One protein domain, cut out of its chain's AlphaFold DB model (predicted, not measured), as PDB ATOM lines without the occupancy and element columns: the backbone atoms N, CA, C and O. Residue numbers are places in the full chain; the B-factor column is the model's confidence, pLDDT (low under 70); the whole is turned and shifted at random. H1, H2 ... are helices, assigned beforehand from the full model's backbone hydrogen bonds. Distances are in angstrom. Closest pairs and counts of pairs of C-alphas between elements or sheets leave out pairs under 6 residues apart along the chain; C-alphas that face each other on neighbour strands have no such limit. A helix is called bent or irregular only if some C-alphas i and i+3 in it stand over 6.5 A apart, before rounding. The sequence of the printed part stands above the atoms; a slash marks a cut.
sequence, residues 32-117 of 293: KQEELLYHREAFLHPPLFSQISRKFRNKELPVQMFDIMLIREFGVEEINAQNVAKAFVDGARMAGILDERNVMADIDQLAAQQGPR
ATOM      1  N   LYS A  32     181.499 262.076 127.005       87.31
ATOM      2  CA  LYS A  32     182.869 262.417 126.608       87.31
ATOM      3  C   LYS A  32     183.089 262.337 125.091       87.31
ATOM      4  O   LYS A  32     183.932 263.056 124.558       87.31
ATOM      5  N   GLN A  33     182.335 261.491 124.381       84.38
ATOM      6  CA  GLN A  33     182.348 261.462 122.911       84.38
ATOM      7  C   GLN A  33     181.751 262.745 122.311       84.38
ATOM      8  O   GLN A  33     182.253 263.261 121.313       84.38
ATOM      9  N   GLU A  34     180.709 263.287 122.945       84.81
ATOM     10  CA  GLU A  34     180.064 264.540 122.549       84.81
ATOM     11  C   GLU A  34     180.965 265.749 122.865       84.81
ATOM     12  O   GLU A  34     181.151 266.633 122.028       84.81
ATOM     13  N   GLU A  35     181.619 265.741 124.032       87.12
ATOM     14  CA  GLU A  35     182.619 266.745 124.423       87.12
ATOM     15  C   GLU A  35     183.776 266.825 123.408       87.12
ATOM     16  O   GLU A  35     184.168 267.919 122.987       87.12
ATOM     17  N   LEU A  36     184.293 265.669 122.973       87.06
ATOM     18  CA  LEU A  36     185.316 265.556 121.925       87.06
ATOM     19  C   LEU A  36     184.831 266.109 120.579       87.06
ATOM     20  O   LEU A  36     185.594 266.773 119.874       87.06
ATOM     21  N   LEU A  37     183.567 265.869 120.219       85.81
ATOM     22  CA  LEU A  37     182.963 266.392 118.991       85.81
ATOM     23  C   LEU A  37     182.913 267.927 119.006       85.81
ATOM     24  O   LEU A  37     183.344 268.556 118.036       85.81
ATOM     25  N   TYR A  38     182.484 268.544 120.109       88.88
ATOM     26  CA  TYR A  38     182.466 270.006 120.217       88.88
ATOM     27  C   TYR A  38     183.875 270.620 120.321       88.88
ATOM     28  O   TYR A  38     184.116 271.694 119.766       88.88
ATOM     29  N   HIS A  39     184.841 269.930 120.942       88.56
ATOM     30  CA  HIS A  39     186.251 270.339 120.899       88.56
ATOM     31  C   HIS A  39     186.811 270.349 119.470       88.56
ATOM     32  O   HIS A  39     187.553 271.263 119.110       88.56
ATOM     33  N   ARG A  40     186.433 269.375 118.629       88.06
ATOM     34  CA  ARG A  40     186.799 269.341 117.202       88.06
ATOM     35  C   ARG A  40     186.169 270.484 116.413       88.06
ATOM     36  O   ARG A  40     186.868 271.120 115.626       88.06
ATOM     37  N   GLU A  41     184.885 270.766 116.640       87.00
ATOM     38  CA  GLU A  41     184.179 271.906 116.034       87.00
ATOM     39  C   GLU A  41     184.890 273.230 116.379       87.00
ATOM     40  O   GLU A  41     185.238 274.003 115.483       87.00
ATOM     41  N   ALA A  42     185.225 273.444 117.658       88.69
ATOM     42  CA  ALA A  42     185.978 274.616 118.108       88.69
ATOM     43  C   ALA A  42     187.396 274.681 117.515       88.69
ATOM     44  O   ALA A  42     187.823 275.743 117.060       88.69
ATOM     45  N   PHE A  43     188.126 273.560 117.470       89.38
ATOM     46  CA  PHE A  43     189.489 273.500 116.926       89.38
ATOM     47  C   PHE A  43     189.554 273.847 115.431       89.38
ATOM     48  O   PHE A  43     190.541 274.425 114.978       89.38
ATOM     49  N   LEU A  44     188.508 273.528 114.665       87.69
ATOM     50  CA  LEU A  44     188.425 273.803 113.227       87.69
ATOM     51  C   LEU A  44     187.846 275.192 112.897       87.69
ATOM     52  O   LEU A  44     187.879 275.594 111.733       87.69
ATOM     53  N   HIS A  45     187.365 275.942 113.895       87.31
ATOM     54  CA  HIS A  45     186.813 277.288 113.715       87.31
ATOM     55  C   HIS A  45     187.836 278.311 113.160       87.31
ATOM     56  O   HIS A  45     187.474 279.090 112.273       87.31
ATOM     57  N   PRO A  46     189.120 278.342 113.586       88.62
ATOM     58  CA  PRO A  46     190.130 279.162 112.922       88.62
ATOM     59  C   PRO A  46     190.437 278.618 111.512       88.62
ATOM     60  O   PRO A  46     190.855 277.464 111.383       88.62
ATOM     61  N   PRO A  47     190.348 279.435 110.442       86.44
ATOM     62  CA  PRO A  47     190.518 278.953 109.067       86.44
ATOM     63  C   PRO A  47     191.907 278.350 108.818       86.44
ATOM     64  O   PRO A  47     192.033 277.368 108.095       86.44
ATOM     65  N   LEU A  48     192.937 278.878 109.484       88.75
ATOM     66  CA  LEU A  48     194.300 278.347 109.454       88.75
ATOM     67  C   LEU A  48     194.372 276.895 109.962       88.75
ATOM     68  O   LEU A  48     195.039 276.063 109.355       88.75
ATOM     69  N   PHE A  49     193.642 276.562 111.031       88.94
ATOM     70  CA  PHE A  49     193.640 275.214 111.611       88.94
ATOM     71  C   PHE A  49     192.909 274.232 110.683       88.94
ATOM     72  O   PHE A  49     193.392 273.122 110.462       88.94
ATOM     73  N   SER A  50     191.805 274.673 110.068       88.50
ATOM     74  CA  SER A  50     191.068 273.920 109.043       88.50
ATOM     75  C   SER A  50     191.896 273.665 107.769       88.50
ATOM     76  O   SER A  50     191.897 272.559 107.227       88.50
ATOM     77  N   GLN A  51     192.678 274.649 107.309       88.50
ATOM     78  CA  GLN A  51     193.560 274.484 106.146       88.50
ATOM     79  C   GLN A  51     194.703 273.493 106.413       88.50
ATOM     80  O   GLN A  51     194.964 272.625 105.580       88.50
ATOM     81  N   ILE A  52     195.365 273.583 107.573       88.44
ATOM     82  CA  ILE A  52     196.432 272.643 107.956       88.44
ATOM     83  C   ILE A  52     195.869 271.231 108.084       88.44
ATOM     84  O   ILE A  52     196.427 270.294 107.512       88.44
ATOM     85  N   SER A  53     194.750 271.081 108.800       86.69
ATOM     86  CA  SER A  53     194.128 269.776 109.006       86.69
ATOM     87  C   SER A  53     193.720 269.147 107.669       86.69
ATOM     88  O   SER A  53     193.994 267.970 107.453       86.69
ATOM     89  N   ARG A  54     193.212 269.940 106.710       86.69
ATOM     90  CA  ARG A  54     192.957 269.501 105.327       86.69
ATOM     91  C   ARG A  54     194.229 269.138 104.542       86.69
ATOM     92  O   ARG A  54     194.198 268.147 103.817       86.69
ATOM     93  N   LYS A  55     195.340 269.876 104.677       86.31
ATOM     94  CA  LYS A  55     196.605 269.576 103.963       86.31
ATOM     95  C   LYS A  55     197.261 268.267 104.432       86.31
ATOM     96  O   LYS A  55     197.917 267.589 103.636       86.31
ATOM     97  N   PHE A  56     197.091 267.930 105.712       87.38
ATOM     98  CA  PHE A  56     197.741 266.792 106.369       87.38
ATOM     99  C   PHE A  56     196.858 265.556 106.569       87.38
ATOM    100  O   PHE A  56     197.329 264.596 107.168       87.38
ATOM    101  N   ARG A  57     195.623 265.517 106.049       84.50
ATOM    102  CA  ARG A  57     194.750 264.327 106.149       84.50
ATOM    103  C   ARG A  57     195.485 263.054 105.730       84.50
ATOM    104  O   ARG A  57     196.020 262.992 104.622       84.50
ATOM    105  N   ASN A  58     195.478 262.053 106.610       84.06
ATOM    106  CA  ASN A  58     196.130 260.755 106.420       84.06
ATOM    107  C   ASN A  58     197.652 260.848 106.176       84.06
ATOM    108  O   ASN A  58     198.243 259.962 105.559       84.06
ATOM    109  N   LYS A  59     198.295 261.924 106.651       87.00
ATOM    110  CA  LYS A  59     199.749 262.132 106.619       87.00
ATOM    111  C   LYS A  59     200.278 262.359 108.031       87.00
ATOM    112  O   LYS A  59     199.559 262.822 108.919       87.00
ATOM    113  N   GLU A  60     201.553 262.050 108.223       88.19
ATOM    114  CA  GLU A  60     202.280 262.444 109.425       88.19
ATOM    115  C   GLU A  60     202.493 263.964 109.460       88.19
ATOM    116  O   GLU A  60     202.737 264.606 108.433       88.19
ATOM    117  N   LEU A  61     202.382 264.546 110.653       86.94
ATOM    118  CA  LEU A  61     202.645 265.953 110.915       86.94
ATOM    119  C   LEU A  61     204.115 266.118 111.346       86.94
ATOM    120  O   LEU A  61     204.482 265.605 112.406       86.94
ATOM    121  N   PRO A  62     204.970 266.851 110.601       87.50
ATOM    122  CA  PRO A  62     206.380 267.031 110.961       87.50
ATOM    123  C   PRO A  62     206.565 267.991 112.150       87.50
ATOM    124  O   PRO A  62     207.007 269.124 111.977       87.50
ATOM    125  N   VAL A  63     206.231 267.552 113.371       85.88
ATOM    126  CA  VAL A  63     206.148 268.387 114.593       85.88
ATOM    127  C   VAL A  63     207.378 269.286 114.808       85.88
ATOM    128  O   VAL A  63     207.222 270.438 115.196       85.88
ATOM    129  N   GLN A  64     208.585 268.789 114.511       86.19
ATOM    130  CA  GLN A  64     209.857 269.514 114.693       86.19
ATOM    131  C   GLN A  64     210.130 270.618 113.655       86.19
ATOM    132  O   GLN A  64     210.982 271.465 113.888       86.19
ATOM    133  N   MET A  65     209.459 270.594 112.497       87.75
ATOM    134  CA  MET A  65     209.624 271.577 111.408       87.75
ATOM    135  C   MET A  65     208.305 272.293 111.076       87.75
ATOM    136  O   MET A  65     208.179 272.976 110.055       87.75
ATOM    137  N   PHE A  66     207.287 272.082 111.911       90.62
ATOM    138  CA  PHE A  66     205.931 272.554 111.680       90.62
ATOM    139  C   PHE A  66     205.854 274.086 111.734       90.62
ATOM    140  O   PHE A  66     205.154 274.686 110.926       90.62
ATOM    141  N   ASP A  67     206.640 274.725 112.600       91.69
ATOM    142  CA  ASP A  67     206.809 276.180 112.677       91.69
ATOM    143  C   ASP A  67     207.400 276.784 111.388       91.69
ATOM    144  O   ASP A  67     206.824 277.721 110.832       91.69
ATOM    145  N   ILE A  68     208.476 276.203 110.842       91.00
ATOM    146  CA  ILE A  68     209.078 276.620 109.559       91.00
ATOM    147  C   ILE A  68     208.048 276.517 108.426       91.00
ATOM    148  O   ILE A  68     207.961 277.391 107.560       91.00
ATOM    149  N   MET A  69     207.245 275.451 108.433       89.69
ATOM    150  CA  MET A  69     206.184 275.257 107.451       89.69
ATOM    151  C   MET A  69     205.031 276.260 107.628       89.69
ATOM    152  O   MET A  69     204.527 276.771 106.630       89.69
ATOM    153  N   LEU A  70     204.624 276.584 108.862       91.31
ATOM    154  CA  LEU A  70     203.621 277.623 109.132       91.31
ATOM    155  C   LEU A  70     204.044 278.981 108.555       91.31
ATOM    156  O   LEU A  70     203.216 279.679 107.971       91.31
ATOM    157  N   ILE A  71     205.330 279.327 108.659       91.88
ATOM    158  CA  ILE A  71     205.879 280.567 108.092       91.88
ATOM    159  C   ILE A  71     205.844 280.527 106.556       91.88
ATOM    160  O   ILE A  71     205.335 281.450 105.926       91.88
ATOM    161  N   ARG A  72     206.357 279.450 105.941       91.38
ATOM    162  CA  ARG A  72     206.537 279.363 104.477       91.38
ATOM    163  C   ARG A  72     205.250 279.121 103.688       91.38
ATOM    164  O   ARG A  72     205.085 279.701 102.623       91.38
ATOM    165  N   GLU A  73     204.367 278.258 104.187       88.88
ATOM    166  CA  GLU A  73     203.186 277.784 103.449       88.88
ATOM    167  C   GLU A  73     201.908 278.538 103.845       88.88
ATOM    168  O   GLU A  73     201.018 278.720 103.017       88.88
ATOM    169  N   PHE A  74     201.802 278.955 105.113       87.38
ATOM    170  CA  PHE A  74     200.593 279.566 105.682       87.38
ATOM    171  C   PHE A  74     200.774 281.051 106.040       87.38
ATOM    172  O   PHE A  74     199.839 281.671 106.545       87.38
ATOM    173  N   GLY A  75     201.953 281.631 105.781       87.94
ATOM    174  CA  GLY A  75     202.234 283.052 106.003       87.94
ATOM    175  C   GLY A  75     202.170 283.489 107.470       87.94
ATOM    176  O   GLY A  75     201.874 284.650 107.751       87.94
ATOM    177  N   VAL A  76     202.395 282.571 108.416       90.81
ATOM    178  CA  VAL A  76     202.377 282.888 109.851       90.81
ATOM    179  C   VAL A  76     203.624 283.680 110.227       90.81
ATOM    180  O   VAL A  76     204.736 283.306 109.870       90.81
ATOM    181  N   GLU A  77     203.448 284.753 110.998       92.50
ATOM    182  CA  GLU A  77     204.558 285.533 111.551       92.50
ATOM    183  C   GLU A  77     205.508 284.647 112.370       92.50
ATOM    184  O   GLU A  77     205.076 283.949 113.288       92.50
ATOM    185  N   GLU A  78     206.811 284.740 112.105       90.75
ATOM    186  CA  GLU A  78     207.865 283.960 112.774       90.75
ATOM    187  C   GLU A  78     207.800 284.054 114.310       90.75
ATOM    188  O   GLU A  78     207.868 283.039 115.002       90.75
ATOM    189  N   ILE A  79     207.535 285.254 114.839       89.88
ATOM    190  CA  ILE A  79     207.373 285.541 116.278       89.88
ATOM    191  C   ILE A  79     206.245 284.698 116.908       89.88
ATOM    192  O   ILE A  79     206.314 284.304 118.073       89.88
ATOM    193  N   ASN A  80     205.190 284.418 116.140       89.38
ATOM    194  CA  ASN A  80     204.007 283.694 116.593       89.38
ATOM    195  C   ASN A  80     204.010 282.214 116.169       89.38
ATOM    196  O   ASN A  80     203.308 281.413 116.792       89.38
ATOM    197  N   ALA A  81     204.806 281.829 115.167       89.81
ATOM    198  CA  ALA A  81     204.810 280.498 114.564       89.81
ATOM    199  C   ALA A  81     205.047 279.374 115.580       89.81
ATOM    200  O   ALA A  81     204.291 278.408 115.588       89.81
ATOM    201  N   GLN A  82     206.006 279.522 116.500       91.62
ATOM    202  CA  GLN A  82     206.277 278.519 117.544       91.62
ATOM    203  C   GLN A  82     205.109 278.352 118.532       91.62
ATOM    204  O   GLN A  82     204.759 277.235 118.919       91.62
ATOM    205  N   ASN A  83     204.459 279.456 118.913       90.56
ATOM    206  CA  ASN A  83     203.300 279.428 119.809       90.56
ATOM    207  C   ASN A  83     202.083 278.786 119.127       90.56
ATOM    208  O   ASN A  83     201.386 277.979 119.742       90.56
ATOM    209  N   VAL A  84     201.853 279.108 117.848       90.00
ATOM    210  CA  VAL A  84     200.802 278.492 117.024       90.00
ATOM    211  C   VAL A  84     201.098 277.010 116.790       90.00
ATOM    212  O   VAL A  84     200.190 276.198 116.929       90.00
ATOM    213  N   ALA A  85     202.355 276.642 116.523       91.31
ATOM    214  CA  ALA A  85     202.793 275.260 116.361       91.31
ATOM    215  C   ALA A  85     202.480 274.418 117.603       91.31
ATOM    216  O   ALA A  85     201.792 273.401 117.509       91.31
ATOM    217  N   LYS A  86     202.907 274.890 118.782       91.56
ATOM    218  CA  LYS A  86     202.626 274.222 120.057       91.56
ATOM    219  C   LYS A  86     201.120 274.114 120.323       91.56
ATOM    220  O   LYS A  86     200.643 273.028 120.637       91.56
ATOM    221  N   ALA A  87     200.375 275.213 120.177       90.25
ATOM    222  CA  ALA A  87     198.932 275.239 120.434       90.25
ATOM    223  C   ALA A  87     198.130 274.362 119.456       90.25
ATOM    224  O   ALA A  87     197.118 273.782 119.844       90.25
ATOM    225  N   PHE A  88     198.582 274.238 118.206       91.00
ATOM    226  CA  PHE A  88     197.979 273.345 117.220       91.00
ATOM    227  C   PHE A  88     198.218 271.875 117.573       91.00
ATOM    228  O   PHE A  88     197.267 271.106 117.572       91.00
ATOM    229  N   VAL A  89     199.453 271.479 117.906       90.31
ATOM    230  CA  VAL A  89     199.781 270.081 118.255       90.31
ATOM    231  C   VAL A  89     199.055 269.641 119.528       90.31
ATOM    232  O   VAL A  89     198.491 268.547 119.568       90.31
ATOM    233  N   ASP A  90     199.022 270.505 120.543       90.62
ATOM    234  CA  ASP A  90     198.316 270.259 121.806       90.62
ATOM    235  C   ASP A  90     196.796 270.170 121.577       90.62
ATOM    236  O   ASP A  90     196.163 269.167 121.905       90.62
ATOM    237  N   GLY A  91     196.214 271.157 120.881       87.94
ATOM    238  CA  GLY A  91     194.787 271.172 120.552       87.94
ATOM    239  C   GLY A  91     194.345 270.029 119.627       87.94
ATOM    240  O   GLY A  91     193.265 269.480 119.825       87.94
ATOM    241  N   ALA A  92     195.174 269.611 118.664       88.81
ATOM    242  CA  ALA A  92     194.871 268.491 117.770       88.81
ATOM    243  C   ALA A  92     194.887 267.148 118.514       88.81
ATOM    244  O   ALA A  92     194.080 266.267 118.206       88.81
ATOM    245  N   ARG A  93     195.762 267.004 119.520       89.19
ATOM    246  CA  ARG A  93     195.771 265.854 120.433       89.19
ATOM    247  C   ARG A  93     194.547 265.871 121.354       89.19
ATOM    248  O   ARG A  93     193.875 264.853 121.468       89.19
ATOM    249  N   MET A  94     194.211 267.020 121.949       86.31
ATOM    250  CA  MET A  94     193.008 267.175 122.785       86.31
ATOM    251  C   MET A  94     191.711 266.889 122.014       86.31
ATOM    252  O   MET A  94     190.818 266.235 122.539       86.31
ATOM    253  N   ALA A  95     191.621 267.330 120.758       86.00
ATOM    254  CA  ALA A  95     190.476 267.086 119.883       86.00
ATOM    255  C   ALA A  95     190.441 265.661 119.284       86.00
ATOM    256  O   ALA A  95     189.554 265.353 118.487       86.00
ATOM    257  N   GLY A  96     191.413 264.791 119.593       84.12
ATOM    258  CA  GLY A  96     191.509 263.453 118.999       84.12
ATOM    259  C   GLY A  96     191.579 263.485 117.465       84.12
ATOM    260  O   GLY A  96     190.932 262.676 116.803       84.12
ATOM    261  N   ILE A  97     192.264 264.480 116.896       85.69
ATOM    262  CA  ILE A  97     192.536 264.604 115.451       85.69
ATOM    263  C   ILE A  97     193.958 264.110 115.138       85.69
ATOM    264  O   ILE A  97     194.211 263.639 114.032       85.69
ATOM    265  N   LEU A  98     194.877 264.202 116.105       87.75
ATOM    266  CA  LEU A  98     196.260 263.743 116.000       87.75
ATOM    267  C   LEU A  98     196.473 262.482 116.852       87.75
ATOM    268  O   LEU A  98     196.381 262.548 118.081       87.75
ATOM    269  N   ASP A  99     196.803 261.365 116.206       84.88
ATOM    270  CA  ASP A  99     197.156 260.111 116.880       84.88
ATOM    271  C   ASP A  99     198.523 260.201 117.587       84.88
ATOM    272  O   ASP A  99     199.372 261.031 117.255       84.88
ATOM    273  N   GLU A 100     198.805 259.261 118.497       83.94
ATOM    274  CA  GLU A 100     200.109 259.117 119.183       83.94
ATOM    275  C   GLU A 100     201.306 258.996 118.219       83.94
ATOM    276  O   GLU A 100     202.441 259.316 118.566       83.94
ATOM    277  N   ARG A 101     201.039 258.560 116.984       78.56
ATOM    278  CA  ARG A 101     202.002 258.404 115.882       78.56
ATOM    279  C   ARG A 101     202.221 259.705 115.092       78.56
ATOM    280  O   ARG A 101     202.877 259.684 114.059       78.56
ATOM    281  N   ASN A 102     201.655 260.819 115.557       83.38
ATOM    282  CA  ASN A 102     201.586 262.118 114.880       83.38
ATOM    283  C   ASN A 102     200.923 262.073 113.489       83.38
ATOM    284  O   ASN A 102     201.204 262.919 112.642       83.38
ATOM    285  N   VAL A 103     200.032 261.108 113.247       85.12
ATOM    286  CA  VAL A 103     199.224 261.032 112.019       85.12
ATOM    287  C   VAL A 103     197.934 261.818 112.231       85.12
ATOM    288  O   VAL A 103     197.284 261.678 113.267       85.12
ATOM    289  N   MET A 104     197.575 262.661 111.262       83.12
ATOM    290  CA  MET A 104     196.319 263.413 111.283       83.12
ATOM    291  C   MET A 104     195.187 262.556 110.705       83.12
ATOM    292  O   MET A 104     195.210 262.202 109.521       83.12
ATOM    293  N   ALA A 105     194.183 262.258 111.526       79.88
ATOM    294  CA  ALA A 105     192.991 261.520 111.126       79.88
ATOM    295  C   ALA A 105     192.153 262.299 110.093       79.88
ATOM    296  O   ALA A 105     192.186 263.532 110.047       79.88
ATOM    297  N   ASP A 106     191.378 261.598 109.259       78.00
ATOM    298  CA  ASP A 106     190.588 262.230 108.199       78.00
ATOM    299  C   ASP A 106     189.402 263.036 108.754       78.00
ATOM    300  O   ASP A 106     188.331 262.511 109.064       78.00
ATOM    301  N   ILE A 107     189.599 264.351 108.838       71.94
ATOM    302  CA  ILE A 107     188.612 265.306 109.336       71.94
ATOM    303  C   ILE A 107     187.301 265.268 108.538       71.94
ATOM    304  O   ILE A 107     186.261 265.473 109.152       71.94
ATOM    305  N   ASP A 108     187.297 264.973 107.228       65.62
ATOM    306  CA  ASP A 108     186.020 264.893 106.490       65.62
ATOM    307  C   ASP A 108     185.254 263.604 106.821       65.62
ATOM    308  O   ASP A 108     184.033 263.649 106.906       65.62
ATOM    309  N   GLN A 109     185.925 262.481 107.103       63.31
ATOM    310  CA  GLN A 109     185.242 261.276 107.608       63.31
ATOM    311  C   GLN A 109     184.734 261.466 109.039       63.31
ATOM    312  O   GLN A 109     183.646 261.012 109.383       63.31
ATOM    313  N   LEU A 110     185.499 262.168 109.873       60.66
ATOM    314  CA  LEU A 110     185.123 262.476 111.252       60.66
ATOM    315  C   LEU A 110     184.037 263.560 111.335       60.66
ATOM    316  O   LEU A 110     183.281 263.578 112.303       60.66
ATOM    317  N   ALA A 111     183.929 264.421 110.317       58.72
ATOM    318  CA  ALA A 111     182.802 265.321 110.096       58.72
ATOM    319  C   ALA A 111     181.601 264.596 109.460       58.72
ATOM    320  O   ALA A 111     180.473 264.873 109.833       58.72
ATOM    321  N   ALA A 112     181.803 263.612 108.580       56.56
ATOM    322  CA  ALA A 112     180.717 262.792 108.030       56.56
ATOM    323  C   ALA A 112     180.107 261.829 109.069       56.56
ATOM    324  O   ALA A 112     178.924 261.505 108.993       56.56
ATOM    325  N   GLN A 113     180.882 261.418 110.081       56.47
ATOM    326  CA  GLN A 113     180.365 260.762 111.291       56.47
ATOM    327  C   GLN A 113     179.521 261.708 112.166       56.47
ATOM    328  O   GLN A 113     178.736 261.231 112.987       56.47
ATOM    329  N   GLN A 114     179.610 263.031 111.968       58.69
ATOM    330  CA  GLN A 114     178.624 263.982 112.485       58.69
ATOM    331  C   GLN A 114     177.378 263.872 111.601       58.69
ATOM    332  O   GLN A 114     177.129 264.687 110.712       58.69
ATOM    333  N   GLY A 115     176.594 262.817 111.837       46.47
ATOM    334  CA  GLY A 115     175.292 262.666 111.200       46.47
ATOM    335  C   GLY A 115     174.446 263.929 111.415       46.47
ATOM    336  O   GLY A 115     174.598 264.578 112.459       46.47
ATOM    337  N   PRO A 116     173.554 264.294 110.469       54.09
ATOM    338  CA  PRO A 116     172.711 265.476 110.594       54.09
ATOM    339  C   PRO A 116     172.021 265.470 111.954       54.09
ATOM    340  O   PRO A 116     171.254 264.555 112.251       54.09
ATOM    341  N   ARG A 117     172.404 266.454 112.781       49.34
ATOM    342  CA  ARG A 117     172.034 266.670 114.185       49.34
ATOM    343  C   ARG A 117     170.788 265.880 114.590       49.34
ATOM    344  O   ARG A 117     169.680 266.368 114.389       49.34
TER     345      ARG A 117
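Overview. This is residues 32 to 117 of the 293 residues of an uncharacterized protein of Hymenobacter sp. APR13 (UniProt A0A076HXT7). An elongated array of helices is built round H4, the longest: H1 meets its last residues and follows on from it along one long side, while H5, H2 and H3 are set along the other side. H3 crosses H4 near its first residues, H2 is in the middle, and H5 is at the end where H1 lies. The printed part has 86 residues with five named helices, H1 to H5 in chain order, and no named strand; its class is all helix. The whole is compact, with a radius of gyration of the C-alphas of 12.8 A, and spans 39 by 23 by 20 A.

Arrangement. Start at H4, residues 78 to 94. It touches H3, residues 63 to 74, closest at the C-alphas of Asp 67 and Ala 81, 5.1 A apart; they run opposite ways at a steep tilt of 59 degrees. With residues 91 to 94 alone, H4 touches H1, residues 32 to 44: the closest C-alphas, those of Phe 43 and Gly 91, are 6.8 A apart, and the helices run opposite ways at a shallow tilt of 22 degrees. Look next at H2, residues 47 to 55, close but not clearly touching H4: their closest C-alphas are those of Phe 49 and Phe 88, 7.3 A apart, and the steep tilt of 68 degrees is only just short of about perpendicular. H2 is also close to but not clearly touching H5, residues 107 to 112, with the closest C-alphas, those of Ser 53 and Ile 107, 7.1 A apart and the lines about perpendicular at 86 degrees. H1 and H5 are near each other, while H3 and H5 are apart. In H1, H2 and H5 every O i to N i+4 pair is within hydrogen-bond range; in H3 it is 6 of 8 and in H4 11 of 13.

Along the chain. Find C-alpha 78 at (207.865, 283.960, 112.774); from there H4 runs 24.5 A to C-alpha 94 at (193.008, 267.175, 122.785). It is irregular, with C-alphas 79 and 82 7.2 A apart, and so is H3, 15.3 A long, with C-alphas 64 and 67 7.6 A apart. H1 begins at C-alpha 32, (182.869, 262.417, 126.608), and is 18.4 A long. H2 measures 12.3 A, and H5, 8.4 A long, ends at C-alpha 112, (180.717, 262.792, 108.030).

Size, cuts and confidence. The two C-alphas farthest apart, those of Ile 79 and Pro 116, are 40.5 A apart. The printed part has no cut. The link from H4 to H5, residues 95 to 106, is long; the links H1 to H2 and H3 to H4 are tight, and H2 to H3 is short. The mean pLDDT of the printed part is 84.0, and residues 108 to 117 are under 70.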